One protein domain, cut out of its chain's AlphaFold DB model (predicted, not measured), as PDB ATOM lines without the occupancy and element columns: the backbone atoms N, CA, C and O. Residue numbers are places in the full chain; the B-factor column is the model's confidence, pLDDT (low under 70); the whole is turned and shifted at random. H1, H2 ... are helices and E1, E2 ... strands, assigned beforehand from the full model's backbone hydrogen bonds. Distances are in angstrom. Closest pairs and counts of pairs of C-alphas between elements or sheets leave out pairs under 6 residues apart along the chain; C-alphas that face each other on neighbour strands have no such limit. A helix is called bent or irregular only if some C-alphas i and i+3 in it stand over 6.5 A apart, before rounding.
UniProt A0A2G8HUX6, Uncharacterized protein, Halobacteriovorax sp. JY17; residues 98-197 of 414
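Overview. This is residues 98 to 197 of the 414 residues of an uncharacterized protein of Halobacteriovorax sp. JY17 (UniProt A0A2G8HUX6). A long, bent two-stranded hairpin, E1 and E2, runs along the longest axis of the domain and makes one side of a strongly twisted five-stranded sheet, with the shorter strands E3, E5 and E4 beside it. Three short helices gather toward the hairpin's open end, while its closed end, with Asn 113, reaches away from them. The printed part has 100 residues, with three named helices and five named strands in the order E1 E2 H1 H2 E3 H3 E4 E5; the mixed sheet runs E2, E1, E3, E5, E4, and the class is mixed, helices and strands. The whole is compact, with a radius of gyration of the C-alphas of 14.0 A and spans of 39 by 34 by 26 A.

Arrangement. E1, residues 98 to 110, and E2, residues 116 to 130, form an antiparallel hairpin, with N 106 and O 119 2.8 A apart, within hydrogen-bond range. E1 bends by 77 degrees at residue 107 and E2 by 81 degrees at residue 125. H1, residues 131 to 135, and H2, residues 137 to 146, only just touch and only at the corner, with 3 pairs of C-alphas within 8 A, the closest those of Lys 133 and Leu 140 at 6.3 A. Both only graze the sheet. E3, residues 155 to 160, is antiparallel to E1, with N 101 and O 158 2.8 A apart. E2, H1, H2 and E3 make a split strand-helix-strand unit, two strands running the same way with E1 between them, and its crossover is right-handed. H3, residues 162 to 168, is on the sheet at a height of 5.4 A, over none of the strands; it is apart from H2. E4, residues 179 to 183, and E5, residues 191 to 196, form a second antiparallel hairpin, with N 193 and O 182 2.7 A apart. E5 is parallel to E3, with N 192 and O 157 2.8 A apart. Every O i to N i+4 pair is within hydrogen-bond range in H2, against 0 of 1 in H1 and 1 of 3 in H3, where O i to N i+3 pairs within range are 2 of 2 and 2 of 4.

Along the chain. E1 begins at C-alpha 98, (5.557, -0.231, -7.296), and is 31.6 A long; E2 is 34.3 A. H1 is 7.8 A, H2 14.3 A, E3 16.5 A, H3 10.7 A and E4 12.9 A long. E5, 16.4 A, ends at C-alpha 196, (7.853, -8.376, -20.413).

Size, cuts and confidence. The C-alphas of Asn 113 and Ser 146, the two farthest apart, are 40.0 A apart. The printed part has no cut and no long link. Mean pLDDT of the printed part is 72.5, and it is under 70 in 26 residues, among them residues 161 to 179.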
ATOM      1  N   ILE A  98       5.593  -0.455  -5.852       71.94
ATOM      2  CA  ILE A  98       5.557  -0.231  -7.296       71.94
ATOM      3  C   ILE A  98       5.764   1.251  -7.585       71.94
ATOM      4  O   ILE A  98       5.401   2.124  -6.798       71.94
ATOM      5  N   THR A  99       6.358   1.538  -8.736       79.06
ATOM      6  CA  THR A  99       6.519   2.899  -9.247       79.06
ATOM      7  C   THR A  99       5.523   3.135 -10.369       79.06
ATOM      8  O   THR A  99       5.524   2.416 -11.363       79.06
ATOM      9  N   ILE A 100       4.710   4.171 -10.243       80.12
ATOM     10  CA  ILE A 100       3.706   4.570 -11.220       80.12
ATOM     11  C   ILE A 100       4.169   5.864 -11.881       80.12
ATOM     12  O   ILE A 100       4.516   6.839 -11.211       80.12
ATOM     13  N   TYR A 101       4.180   5.864 -13.208       81.50
ATOM     14  CA  TYR A 101       4.454   7.037 -14.022       81.50
ATOM     15  C   TYR A 101       3.155   7.517 -14.648       81.50
ATOM     16  O   TYR A 101       2.499   6.776 -15.380       81.50
ATOM     17  N   ILE A 102       2.818   8.775 -14.393       81.88
ATOM     18  CA  ILE A 102       1.662   9.421 -15.008       81.88
ATOM     19  C   ILE A 102       2.064   9.866 -16.413       81.88
ATOM     20  O   ILE A 102       3.084  10.545 -16.596       81.88
ATOM     21  N   GLN A 103       1.289   9.455 -17.410       82.81
ATOM     22  CA  GLN A 103       1.483   9.818 -18.807       82.81
ATOM     23  C   GLN A 103       0.240  10.509 -19.355       82.81
ATOM     24  O   GLN A 103      -0.878  10.141 -19.014       82.81
ATOM     25  N   PHE A 104       0.442  11.480 -20.239       82.00
ATOM     26  CA  PHE A 104      -0.627  12.178 -20.941       82.00
ATOM     27  C   PHE A 104      -0.502  11.976 -22.451       82.00
ATOM     28  O   PHE A 104       0.602  11.803 -22.984       82.00
ATOM     29  N   SER A 105      -1.638  12.001 -23.140       82.00
ATOM     30  CA  SER A 105      -1.691  11.940 -24.595       82.00
ATOM     31  C   SER A 105      -1.174  13.255 -25.184       82.00
ATOM     32  O   SER A 105      -1.708  14.332 -24.934       82.00
ATOM     33  N   ALA A 106      -0.092  13.169 -25.952       77.81
ATOM     34  CA  ALA A 106       0.577  14.290 -26.607       77.81
ATOM     35  C   ALA A 106       0.236  14.397 -28.107       77.81
ATOM     36  O   ALA A 106       0.801  15.250 -28.792       77.81
ATOM     37  N   GLY A 107      -0.640  13.527 -28.621       77.25
ATOM     38  CA  GLY A 107      -1.060  13.485 -30.024       77.25
ATOM     39  C   GLY A 107      -1.221  12.058 -30.551       77.25
ATOM     40  O   GLY A 107      -1.210  11.102 -29.780       77.25
ATOM     41  N   MET A 108      -1.342  11.906 -31.869       80.12
ATOM     42  CA  MET A 108      -1.379  10.604 -32.545       80.12
ATOM     43  C   MET A 108      -0.324  10.549 -33.649       80.12
ATOM     44  O   MET A 108      -0.096  11.534 -34.349       80.12
ATOM     45  N   ASN A 109       0.298   9.388 -33.799       74.62
ATOM     46  CA  ASN A 109       1.096   8.997 -34.953       74.62
ATOM     47  C   ASN A 109       0.339   7.938 -35.753       74.62
ATOM     48  O   ASN A 109      -0.634   7.377 -35.267       74.62
ATOM     49  N   PHE A 110       0.807   7.639 -36.959       72.62
ATOM     50  CA  PHE A 110       0.324   6.494 -37.723       72.62
ATOM     51  C   PHE A 110       1.434   5.451 -37.814       72.62
ATOM     52  O   PHE A 110       2.586   5.801 -38.079       72.62
ATOM     53  N   ASP A 111       1.103   4.193 -37.534       74.00
ATOM     54  CA  ASP A 111       2.037   3.085 -37.722       74.00
ATOM     55  C   ASP A 111       2.269   2.801 -39.220       74.00
ATOM     56  O   ASP A 111       1.652   3.398 -40.107       74.00
ATOM     57  N   SER A 112       3.167   1.865 -39.524       73.12
ATOM     58  CA  SER A 112       3.462   1.440 -40.900       73.12
ATOM     59  C   SER A 112       2.270   0.809 -41.633       73.12
ATOM     60  O   SER A 112       2.333   0.646 -42.850       73.12
ATOM     61  N   ASN A 113       1.195   0.478 -40.914       75.00
ATOM     62  CA  ASN A 113      -0.042  -0.084 -41.446       75.00
ATOM     63  C   ASN A 113      -1.155   0.978 -41.567       75.00
ATOM     64  O   ASN A 113      -2.256   0.656 -42.009       75.00
ATOM     65  N   GLY A 114      -0.876   2.240 -41.214       67.12
ATOM     66  CA  GLY A 114      -1.828   3.348 -41.264       67.12
ATOM     67  C   GLY A 114      -2.781   3.428 -40.068       67.12
ATOM     68  O   GLY A 114      -3.727   4.213 -40.111       67.12
ATOM     69  N   ASN A 115      -2.555   2.660 -39.000       74.31
ATOM     70  CA  ASN A 115      -3.357   2.727 -37.780       74.31
ATOM     71  C   ASN A 115      -2.919   3.907 -36.914       74.31
ATOM     72  O   ASN A 115      -1.724   4.157 -36.749       74.31
ATOM     73  N   ALA A 116      -3.885   4.609 -36.323       72.56
ATOM     74  CA  ALA A 116      -3.609   5.708 -35.407       72.56
ATOM     75  C   ALA A 116      -3.091   5.170 -34.060       72.56
ATOM     76  O   ALA A 116      -3.819   4.518 -33.316       72.56
ATOM     77  N   VAL A 117      -1.837   5.480 -33.734       74.38
ATOM     78  CA  VAL A 117      -1.166   5.127 -32.481       74.38
ATOM     79  C   VAL A 117      -1.002   6.386 -31.623       74.38
ATOM     80  O   VAL A 117      -0.293   7.313 -32.025       74.38
ATOM     81  N   PRO A 118      -1.624   6.461 -30.434       72.31
ATOM     82  CA  PRO A 118      -1.484   7.613 -29.551       72.31
ATOM     83  C   PRO A 118      -0.044   7.759 -29.030       72.31
ATOM     84  O   PRO A 118       0.602   6.793 -28.622       72.31
ATOM     85  N   ILE A 119       0.461   8.993 -29.032       76.88
ATOM     86  CA  ILE A 119       1.772   9.361 -28.497       76.88
ATOM     87  C   ILE A 119       1.588   9.734 -27.034       76.88
ATOM     88  O   ILE A 119       0.932  10.724 -26.723       76.88
ATOM     89  N   TRP A 120       2.231   8.999 -26.137       77.75
ATOM     90  CA  TRP A 120       2.159   9.257 -24.702       77.75
ATOM     91  C   TRP A 120       3.458   9.877 -24.196       77.75
ATOM     92  O   TRP A 120       4.546   9.378 -24.487       77.75
ATOM     93  N   LYS A 121       3.358  10.962 -23.425       75.69
ATOM     94  CA  LYS A 121       4.501  11.611 -22.767       75.69
ATOM     95  C   LYS A 121       4.359  11.520 -21.257       75.69
ATOM     96  O   LYS A 121       3.257  11.622 -20.731       75.69
ATOM     97  N   SER A 122       5.470  11.319 -20.554       76.12
ATOM     98  CA  SER A 122       5.464  11.287 -19.092       76.12
ATOM     99  C   SER A 122       5.387  12.696 -18.513       76.12
ATOM    100  O   SER A 122       6.016  13.629 -19.009       76.12
ATOM    101  N   PHE A 123       4.649  12.834 -17.415       66.50
ATOM    102  CA  PHE A 123       4.548  14.075 -16.647       66.50
ATOM    103  C   PHE A 123       5.814  14.355 -15.806       66.50
ATOM    104  O   PHE A 123       5.918  15.372 -15.132       66.50
ATOM    105  N   GLY A 124       6.791  13.438 -15.800       59.12
ATOM    106  CA  GLY A 124       8.023  13.525 -15.003       59.12
ATOM    107  C   GLY A 124       7.844  13.196 -13.515       59.12
ATOM    108  O   GLY A 124       8.806  12.793 -12.861       59.12
ATOM    109  N   GLN A 125       6.618  13.284 -12.997       66.44
ATOM    110  CA  GLN A 125       6.275  12.912 -11.629       66.44
ATOM    111  C   GLN A 125       6.128  11.391 -11.488       66.44
ATOM    112  O   GLN A 125       5.474  10.727 -12.297       66.44
ATOM    113  N   LYS A 126       6.772  10.841 -10.453       75.81
ATOM    114  CA  LYS A 126       6.755   9.415 -10.115       75.81
ATOM    115  C   LYS A 126       5.994   9.232  -8.812       75.81
ATOM    116  O   LYS A 126       6.283   9.931  -7.844       75.81
ATOM    117  N   LEU A 127       5.075   8.277  -8.778       76.38
ATOM    118  CA  LEU A 127       4.377   7.878  -7.562       76.38
ATOM    119  C   LEU A 127       4.902   6.524  -7.114       76.38
ATOM    120  O   LEU A 127       4.953   5.590  -7.906       76.38
ATOM    121  N   VAL A 128       5.306   6.413  -5.854       78.06
ATOM    122  CA  VAL A 128       5.702   5.132  -5.262       78.06
ATOM    123  C   VAL A 128       4.574   4.689  -4.349       78.06
ATOM    124  O   VAL A 128       4.220   5.395  -3.406       78.06
ATOM    125  N   VAL A 129       3.971   3.552  -4.671       75.06
ATOM    126  CA  VAL A 129       2.754   3.065  -4.023       75.06
ATOM    127  C   VAL A 129       2.950   1.610  -3.615       75.06
ATOM    128  O   VAL A 129       3.715   0.885  -4.241       75.06
ATOM    129  N   ASP A 130       2.295   1.189  -2.539       78.12
ATOM    130  CA  ASP A 130       2.235  -0.218  -2.142       78.12
ATOM    131  C   ASP A 130       1.509  -1.049  -3.217       78.12
ATOM    132  O   ASP A 130       0.466  -0.621  -3.724       78.12
ATOM    133  N   THR A 131       2.044  -2.229  -3.546       71.00
ATOM    134  CA  THR A 131       1.385  -3.213  -4.423       71.00
ATOM    135  C   THR A 131      -0.055  -3.503  -4.022       71.00
ATOM    136  O   THR A 131      -0.896  -3.680  -4.902       71.00
ATOM    137  N   GLU A 132      -0.369  -3.489  -2.723       70.94
ATOM    138  CA  GLU A 132      -1.726  -3.748  -2.229       70.94
ATOM    139  C   GLU A 132      -2.768  -2.770  -2.800       70.94
ATOM    140  O   GLU A 132      -3.932  -3.129  -2.973       70.94
ATOM    141  N   LYS A 133      -2.361  -1.547  -3.171       71.19
ATOM    142  CA  LYS A 133      -3.285  -0.554  -3.742       71.19
ATOM    143  C   LYS A 133      -3.725  -0.872  -5.173       71.19
ATOM    144  O   LYS A 133      -4.722  -0.308  -5.609       71.19
ATOM    145  N   LEU A 134      -3.041  -1.769  -5.889       69.38
ATOM    146  CA  LEU A 134      -3.505  -2.230  -7.205       69.38
ATOM    147  C   LEU A 134      -4.725  -3.152  -7.111       69.38
ATOM    148  O   LEU A 134      -5.486  -3.228  -8.069       69.38
ATOM    149  N   TYR A 135      -4.964  -3.791  -5.961       72.00
ATOM    150  CA  TYR A 135      -6.182  -4.578  -5.724       72.00
ATOM    151  C   TYR A 135      -7.415  -3.706  -5.433       72.00
ATOM    152  O   TYR A 135      -8.529  -4.221  -5.378       72.00
ATOM    153  N   ALA A 136      -7.233  -2.391  -5.254       79.81
ATOM    154  CA  ALA A 136      -8.312  -1.419  -5.090       79.81
ATOM    155  C   ALA A 136      -8.085  -0.194  -6.004       79.81
ATOM    156  O   ALA A 136      -7.700   0.874  -5.513       79.81
ATOM    157  N   PRO A 137      -8.323  -0.323  -7.325       77.25
ATOM    158  CA  PRO A 137      -8.018   0.712  -8.322       77.25
ATOM    159  C   PRO A 137      -8.669   2.075  -8.037       77.25
ATOM    160  O   PRO A 137      -8.051   3.114  -8.253       77.25
ATOM    161  N   GLU A 138      -9.873   2.094  -7.462       80.00
ATOM    162  CA  GLU A 138     -10.592   3.317  -7.062       80.00
ATOM    163  C   GLU A 138      -9.811   4.160  -6.035       80.00
ATOM    164  O   GLU A 138      -9.766   5.392  -6.101       80.00
ATOM    165  N   ASN A 139      -9.117   3.498  -5.104       79.94
ATOM    166  CA  ASN A 139      -8.271   4.159  -4.107       79.94
ATOM    167  C   ASN A 139      -6.987   4.729  -4.728       79.94
ATOM    168  O   ASN A 139      -6.409   5.685  -4.212       79.94
ATOM    169  N   LEU A 140      -6.518   4.131  -5.826       79.44
ATOM    170  CA  LEU A 140      -5.385   4.637  -6.590       79.44
ATOM    171  C   LEU A 140      -5.780   5.896  -7.373       79.44
ATOM    172  O   LEU A 140      -5.061   6.892  -7.324       79.44
ATOM    173  N   LEU A 141      -6.927   5.862  -8.054       81.62
ATOM    174  CA  LEU A 141      -7.441   6.983  -8.842       81.62
ATOM    175  C   LEU A 141      -7.745   8.197  -7.962       81.62
ATOM    176  O   LEU A 141      -7.210   9.272  -8.213       81.62
ATOM    177  N   SER A 142      -8.473   8.006  -6.859       81.06
ATOM    178  CA  SER A 142      -8.738   9.076  -5.885       81.06
ATOM    179  C   SER A 142      -7.456   9.661  -5.272       81.06
ATOM    180  O   SER A 142      -7.379  10.857  -4.985       81.06
ATOM    181  N   HIS A 143      -6.403   8.852  -5.110       80.56
ATOM    182  CA  HIS A 143      -5.099   9.350  -4.679       80.56
ATOM    183  C   HIS A 143      -4.434  10.230  -5.745       80.56
ATOM    184  O   HIS A 143      -3.860  11.263  -5.406       80.56
ATOM    185  N   VAL A 144      -4.530   9.865  -7.023       79.50
ATOM    186  CA  VAL A 144      -4.013  10.679  -8.134       79.50
ATOM    187  C   VAL A 144      -4.812  11.979  -8.287       79.50
ATOM    188  O   VAL A 144      -4.217  13.046  -8.430       79.50
ATOM    189  N   GLU A 145      -6.132  11.924  -8.130       81.94
ATOM    190  CA  GLU A 145      -7.004  13.105  -8.116       81.94
ATOM    191  C   GLU A 145      -6.676  14.045  -6.951       81.94
ATOM    192  O   GLU A 145      -6.626  15.262  -7.129       81.94
ATOM    193  N   SER A 146      -6.346  13.503  -5.772       78.81
ATOM    194  CA  SER A 146      -5.910  14.312  -4.622       78.81
ATOM    195  C   SER A 146      -4.602  15.077  -4.866       78.81
ATOM    196  O   SER A 146      -4.331  16.069  -4.191       78.81
ATOM    197  N   LEU A 147      -3.802  14.647  -5.848       76.25
ATOM    198  CA  LEU A 147      -2.591  15.337  -6.298       76.25
ATOM    199  C   LEU A 147      -2.884  16.415  -7.356       76.25
ATOM    200  O   LEU A 147      -1.951  17.034  -7.868       76.25
ATOM    201  N   GLY A 148      -4.161  16.654  -7.669       75.75
ATOM    202  CA  GLY A 148      -4.617  17.646  -8.641       75.75
ATOM    203  C   GLY A 148      -4.578  17.162 -10.091       75.75
ATOM    204  O   GLY A 148      -4.553  17.988 -11.000       75.75
ATOM    205  N   ILE A 149      -4.534  15.845 -10.318       78.88
ATOM    206  CA  ILE A 149      -4.474  15.243 -11.654       78.88
ATOM    207  C   ILE A 149      -5.771  14.477 -11.904       78.88
ATOM    208  O   ILE A 149      -5.995  13.418 -11.325       78.88
ATOM    209  N   GLU A 150      -6.615  14.999 -12.791       78.31
ATOM    210  CA  GLU A 150      -7.834  14.312 -13.217       78.31
ATOM    211  C   GLU A 150      -7.496  13.190 -14.207       78.31
ATOM    212  O   GLU A 150      -6.907  13.422 -15.269       78.31
ATOM    213  N   VAL A 151      -7.868  11.955 -13.859       74.81
ATOM    214  CA  VAL A 151      -7.656  10.787 -14.719       74.81
ATOM    215  C   VAL A 151      -8.792  10.713 -15.740       74.81
ATOM    216  O   VAL A 151      -9.861  10.174 -15.477       74.81
ATOM    217  N   THR A 152      -8.550  11.289 -16.914       78.75
ATOM    218  CA  THR A 152      -9.442  11.242 -18.085       78.75
ATOM    219  C   THR A 152      -8.886  10.286 -19.142       78.75
ATOM    220  O   THR A 152      -7.767   9.805 -19.002       78.75
ATOM    221  N   ASP A 153      -9.592  10.076 -20.255       74.31
ATOM    222  CA  ASP A 153      -9.128   9.252 -21.394       74.31
ATOM    223  C   ASP A 153      -7.789   9.727 -22.006       74.31
ATOM    224  O   ASP A 153      -7.146   9.028 -22.791       74.31
ATOM    225  N   LEU A 154      -7.354  10.943 -21.664       77.44
ATOM    226  CA  LEU A 154      -6.088  11.533 -22.095       77.44
ATOM    227  C   LEU A 154      -4.951  11.315 -21.090       77.44
ATOM    228  O   LEU A 154      -3.826  11.734 -21.367       77.44
ATOM    229  N   VAL A 155      -5.217  10.684 -19.945       80.44
ATOM    230  CA  VAL A 155      -4.265  10.459 -18.854       80.44
ATOM    231  C   VAL A 155      -4.253   8.980 -18.490       80.44
ATOM    232  O   VAL A 155      -5.276   8.399 -18.151       80.44
ATOM    233  N   ARG A 156      -3.065   8.375 -18.499       84.69
ATOM    234  CA  ARG A 156      -2.872   6.980 -18.093       84.69
ATOM    235  C   ARG A 156      -1.784   6.830 -17.042       84.69
ATOM    236  O   ARG A 156      -0.810   7.586 -17.004       84.69
ATOM    237  N   LEU A 157      -1.930   5.810 -16.211       82.69
ATOM    238  CA  LEU A 157      -1.026   5.440 -15.135       82.69
ATOM    239  C   LEU A 157      -0.255   4.195 -15.551       82.69
ATOM    240  O   LEU A 157      -0.844   3.137 -15.723       82.69
ATOM    241  N   VAL A 158       1.063   4.305 -15.711       81.69
ATOM    242  CA  VAL A 158       1.903   3.164 -16.097       81.69
ATOM    243  C   VAL A 158       2.674   2.648 -14.890       81.69
ATOM    244  O   VAL A 158       3.547   3.339 -14.360       81.69
ATOM    245  N   CYS A 159       2.358   1.430 -14.467       80.12
ATOM    246  CA  CYS A 159       2.940   0.768 -13.310       80.12
ATOM    247  C   CYS A 159       4.196  -0.020 -13.702       80.12
ATOM    248  O   CYS A 159       4.200  -0.788 -14.665       80.12
ATOM    249  N   TYR A 160       5.256   0.140 -12.912       73.44
ATOM    250  CA  TYR A 160       6.535  -0.547 -13.047       73.44
ATOM    251  C   TYR A 160       6.994  -1.092 -11.694       73.44
ATOM    252  O   TYR A 160       6.894  -0.411 -10.674       73.44
ATOM    253  N   GLY A 161       7.607  -2.271 -11.692       66.75
ATOM    254  CA  GLY A 161       8.323  -2.789 -10.529       66.75
ATOM    255  C   GLY A 161       8.420  -4.312 -10.543       66.75
ATOM    256  O   GLY A 161       7.547  -4.954 -11.121       66.75
ATOM    257  N   PRO A 162       9.447  -4.890  -9.894       58.25
ATOM    258  CA  PRO A 162       9.590  -6.346  -9.766       58.25
ATOM    259  C   PRO A 162       8.404  -6.963  -9.010       58.25
ATOM    260  O   PRO A 162       7.984  -8.080  -9.266       58.25
ATOM    261  N   SER A 163       7.770  -6.187  -8.138       63.59
ATOM    262  CA  SER A 163       6.608  -6.581  -7.347       63.59
ATOM    263  C   SER A 163       5.343  -6.880  -8.173       63.59
ATOM    264  O   SER A 163       4.392  -7.453  -7.645       63.59
ATOM    265  N   LEU A 164       5.319  -6.517  -9.465       64.56
ATOM    266  CA  LEU A 164       4.234  -6.849 -10.399       64.56
ATOM    267  C   LEU A 164       4.188  -8.348 -10.753       64.56
ATOM    268  O   LEU A 164       3.149  -8.830 -11.199       64.56
ATOM    269  N   GLU A 165       5.271  -9.098 -10.503       59.69
ATOM    270  CA  GLU A 165       5.333 -10.563 -10.665       59.69
ATOM    271  C   GLU A 165       4.227 -11.285  -9.882       59.69
ATOM    272  O   GLU A 165       3.705 -12.309 -10.319       59.69
ATOM    273  N   LYS A 166       3.805 -10.730  -8.740       59.75
ATOM    274  CA  LYS A 166       2.737 -11.318  -7.917       59.75
ATOM    275  C   LYS A 166       1.344 -11.196  -8.541       59.75
ATOM    276  O   LYS A 166       0.478 -11.999  -8.214       59.75
ATOM    277  N   LEU A 167       1.126 -10.197  -9.399       58.81
ATOM    278  CA  LEU A 167      -0.164  -9.918 -10.043       58.81
ATOM    279  C   LEU A 167      -0.289 -10.602 -11.409       58.81
ATOM    280  O   LEU A 167      -1.369 -11.043 -11.779       58.81
ATOM    281  N   VAL A 168       0.819 -10.695 -12.144       56.88
ATOM    282  CA  VAL A 168       0.851 -11.164 -13.542       56.88
ATOM    283  C   VAL A 168       1.372 -12.610 -13.657       56.88
ATOM    284  O   VAL A 168       1.265 -13.236 -14.709       56.88
ATOM    285  N   GLY A 169       1.903 -13.177 -12.568       50.88
ATOM    286  CA  GLY A 169       2.563 -14.484 -12.550       50.88
ATOM    287  C   GLY A 169       4.081 -14.373 -12.729       50.88
ATOM    288  O   GLY A 169       4.616 -13.292 -12.976       50.88
ATOM    289  N   SER A 170       4.789 -15.500 -12.580       45.00
ATOM    290  CA  SER A 170       6.258 -15.605 -12.505       45.00
ATOM    291  C   SER A 170       6.980 -15.283 -13.828       45.00
ATOM    292  O   SER A 170       7.631 -16.143 -14.423       45.00
ATOM    293  N   LYS A 171       6.854 -14.048 -14.315       52.19
ATOM    294  CA  LYS A 171       7.631 -13.488 -15.424       52.19
ATOM    295  C   LYS A 171       8.753 -12.637 -14.826       52.19
ATOM    296  O   LYS A 171       8.502 -11.538 -14.349       52.19
ATOM    297  N   LEU A 172       9.975 -13.169 -14.822       50.03
ATOM    298  CA  LEU A 172      11.156 -12.491 -14.274       50.03
ATOM    299  C   LEU A 172      11.453 -11.211 -15.063       50.03
ATOM    300  O   LEU A 172      11.723 -11.266 -16.258       50.03
ATOM    301  N   TYR A 173      11.453 -10.060 -14.393       51.75
ATOM    302  CA  TYR A 173      11.778  -8.779 -15.024       51.75
ATOM    303  C   TYR A 173      13.296  -8.633 -15.237       51.75
ATOM    304  O   TYR A 173      14.005  -8.255 -14.299       51.75
ATOM    305  N   LYS A 174      13.829  -8.835 -16.457       51.22
ATOM    306  CA  LYS A 174      15.248  -8.520 -16.725       51.22
ATOM    307  C   LYS A 174      15.437  -7.070 -17.177       51.22
ATOM    308  O   LYS A 174      14.624  -6.449 -17.868       51.22
ATOM    309  N   LYS A 175      16.558  -6.475 -16.764       44.81
ATOM    310  CA  LYS A 175      16.919  -5.095 -17.109       44.81
ATOM    311  C   LYS A 175      17.312  -5.011 -18.590       44.81
ATOM    312  O   LYS A 175      18.375  -5.493 -18.959       44.81
ATOM    313  N   GLY A 176      16.496  -4.336 -19.403       49.19
ATOM    314  CA  GLY A 176      16.763  -4.098 -20.831       49.19
ATOM    315  C   GLY A 176      15.845  -4.852 -21.797       49.19
ATOM    316  O   GLY A 176      15.933  -4.611 -22.997       49.19
ATOM    317  N   GLU A 177      14.951  -5.707 -21.291       60.03
ATOM    318  CA  GLU A 177      13.930  -6.381 -22.102       60.03
ATOM    319  C   GLU A 177      12.869  -5.400 -22.615       60.03
ATOM    320  O   GLU A 177      12.555  -4.386 -21.971       60.03
ATOM    321  N   ARG A 178      12.311  -5.712 -23.792       56.44
ATOM    322  CA  ARG A 178      11.154  -4.993 -24.327       56.44
ATOM    323  C   ARG A 178       9.950  -5.282 -23.441       56.44
ATOM    324  O   ARG A 178       9.701  -6.423 -23.063       56.44
ATOM    325  N   LYS A 179       9.240  -4.217 -23.079       69.06
ATOM    326  CA  LYS A 179       8.068  -4.297 -22.215       69.06
ATOM    327  C   LYS A 179       6.831  -3.967 -23.019       69.06
ATOM    328  O   LYS A 179       6.784  -2.920 -23.667       69.06
ATOM    329  N   GLU A 180       5.846  -4.833 -22.920       75.69
ATOM    330  CA  GLU A 180       4.494  -4.588 -23.370       75.69
ATOM    331  C   GLU A 180       3.709  -3.860 -22.269       75.69
ATOM    332  O   GLU A 180       4.028  -3.943 -21.078       75.69
ATOM    333  N   LEU A 181       2.718  -3.071 -22.675       77.31
ATOM    334  CA  LEU A 181       1.794  -2.414 -21.760       77.31
ATOM    335  C   LEU A 181       0.451  -3.118 -21.872       77.31
ATOM    336  O   LEU A 181      -0.183  -3.041 -22.920       77.31
ATOM    337  N   VAL A 182       0.023  -3.755 -20.788       76.88
ATOM    338  CA  VAL A 182      -1.261  -4.454 -20.704       76.88
ATOM    339  C   VAL A 182      -2.153  -3.708 -19.725       76.88
ATOM    340  O   VAL A 182      -1.673  -3.202 -18.712       76.88
ATOM    341  N   GLU A 183      -3.437  -3.597 -20.031       79.38
ATOM    342  CA  GLU A 183      -4.415  -2.995 -19.125       79.38
ATOM    343  C   GLU A 183      -4.550  -3.840 -17.847       79.38
ATOM    344  O   GLU A 183      -4.441  -5.065 -17.887       79.38
ATOM    345  N   LEU A 184      -4.742  -3.190 -16.695       77.06
ATOM    346  CA  LEU A 184      -4.948  -3.887 -15.420       77.06
ATOM    347  C   LEU A 184      -6.228  -4.737 -15.453       77.06
ATOM    348  O   LEU A 184      -6.227  -5.864 -14.965       77.06
ATOM    349  N   ASP A 185      -7.304  -4.166 -15.994       74.25
ATOM    350  CA  ASP A 185      -8.624  -4.774 -16.174       74.25
ATOM    351  C   ASP A 185      -9.403  -3.949 -17.219       74.25
ATOM    352  O   ASP A 185      -9.177  -2.741 -17.334       74.25
ATOM    353  N   GLU A 186     -10.359  -4.560 -17.922       73.12
ATOM    354  CA  GLU A 186     -11.226  -3.903 -18.919       73.12
ATOM    355  C   GLU A 186     -12.035  -2.743 -18.307       73.12
ATOM    356  O   GLU A 186     -12.398  -1.783 -18.988       73.12
ATOM    357  N   SER A 187     -12.300  -2.808 -16.996       73.88
ATOM    358  CA  SER A 187     -12.991  -1.753 -16.242       73.88
ATOM    359  C   SER A 187     -12.111  -0.525 -15.957       73.88
ATOM    360  O   SER A 187     -12.631   0.532 -15.603       73.88
ATOM    361  N   TYR A 188     -10.785  -0.648 -16.097       76.38
ATOM    362  CA  TYR A 188      -9.805   0.392 -15.766       76.38
ATOM    363  C   TYR A 188      -8.722   0.528 -16.854       76.38
ATOM    364  O   TYR A 188      -7.530   0.380 -16.558       76.38
ATOM    365  N   PRO A 189      -9.095   0.899 -18.096       76.94
ATOM    366  CA  PRO A 189      -8.172   0.959 -19.240       76.94
ATOM    367  C   PRO A 189      -7.067   2.016 -19.069       76.94
ATOM    368  O   PRO A 189      -6.011   1.961 -19.693       76.94
ATOM    369  N   ASN A 190      -7.275   2.982 -18.171       81.38
ATOM    370  CA  ASN A 190      -6.303   4.033 -17.881       81.38
ATOM    371  C   ASN A 190      -5.149   3.547 -16.984       81.38
ATOM    372  O   ASN A 190      -4.186   4.291 -16.788       81.38
ATOM    373  N   ILE A 191      -5.210   2.330 -16.429       82.88
ATOM    374  CA  ILE A 191      -4.147   1.746 -15.603       82.88
ATOM    375  C   ILE A 191      -3.433   0.659 -16.407       82.88
ATOM    376  O   ILE A 191      -3.969  -0.419 -16.640       82.88
ATOM    377  N   MET A 192      -2.188   0.937 -16.785       81.56
ATOM    378  CA  MET A 192      -1.349   0.045 -17.580       81.56
ATOM    379  C   MET A 192      -0.284  -0.619 -16.708       81.56
ATOM    380  O   MET A 192       0.454   0.051 -15.981       81.56
ATOM    381  N   LEU A 193      -0.138  -1.929 -16.838       80.75
ATOM    382  CA  LEU A 193       0.946  -2.723 -16.284       80.75
ATOM    383  C   LEU A 193       2.038  -2.896 -17.335       80.75
ATOM    384  O   LEU A 193       1.779  -3.334 -18.454       80.75
ATOM    385  N   SER A 194       3.276  -2.556 -16.984       77.56
ATOM    386  CA  SER A 194       4.418  -2.806 -17.859       77.56
ATOM    387  C   SER A 194       4.958  -4.211 -17.618       77.56
ATOM    388  O   SER A 194       5.613  -4.420 -16.604       77.56
ATOM    389  N   ILE A 195       4.699  -5.139 -18.540       71.31
ATOM    390  CA  ILE A 195       5.023  -6.575 -18.449       71.31
ATOM    391  C   ILE A 195       6.066  -6.921 -19.534       71.31
ATOM    392  O   ILE A 195       6.094  -6.253 -20.564       71.31
ATOM    393  N   PRO A 196       6.967  -7.904 -19.342       61.72
ATOM    394  CA  PRO A 196       7.853  -8.376 -20.413       61.72
ATOM    395  C   PRO A 196       7.059  -8.922 -21.617       61.72
ATOM    396  O   PRO A 196       6.083  -9.645 -21.420       61.72
ATOM    397  N   ASP A 197       7.478  -8.564 -22.834       60.53
ATOM    398  CA  ASP A 197       6.848  -8.953 -24.112       60.53
ATOM    399  C   ASP A 197       6.795 -10.492 -24.282       60.53
ATOM    400  O   ASP A 197       7.799 -11.186 -24.090       60.53
TER     401      ASP A 197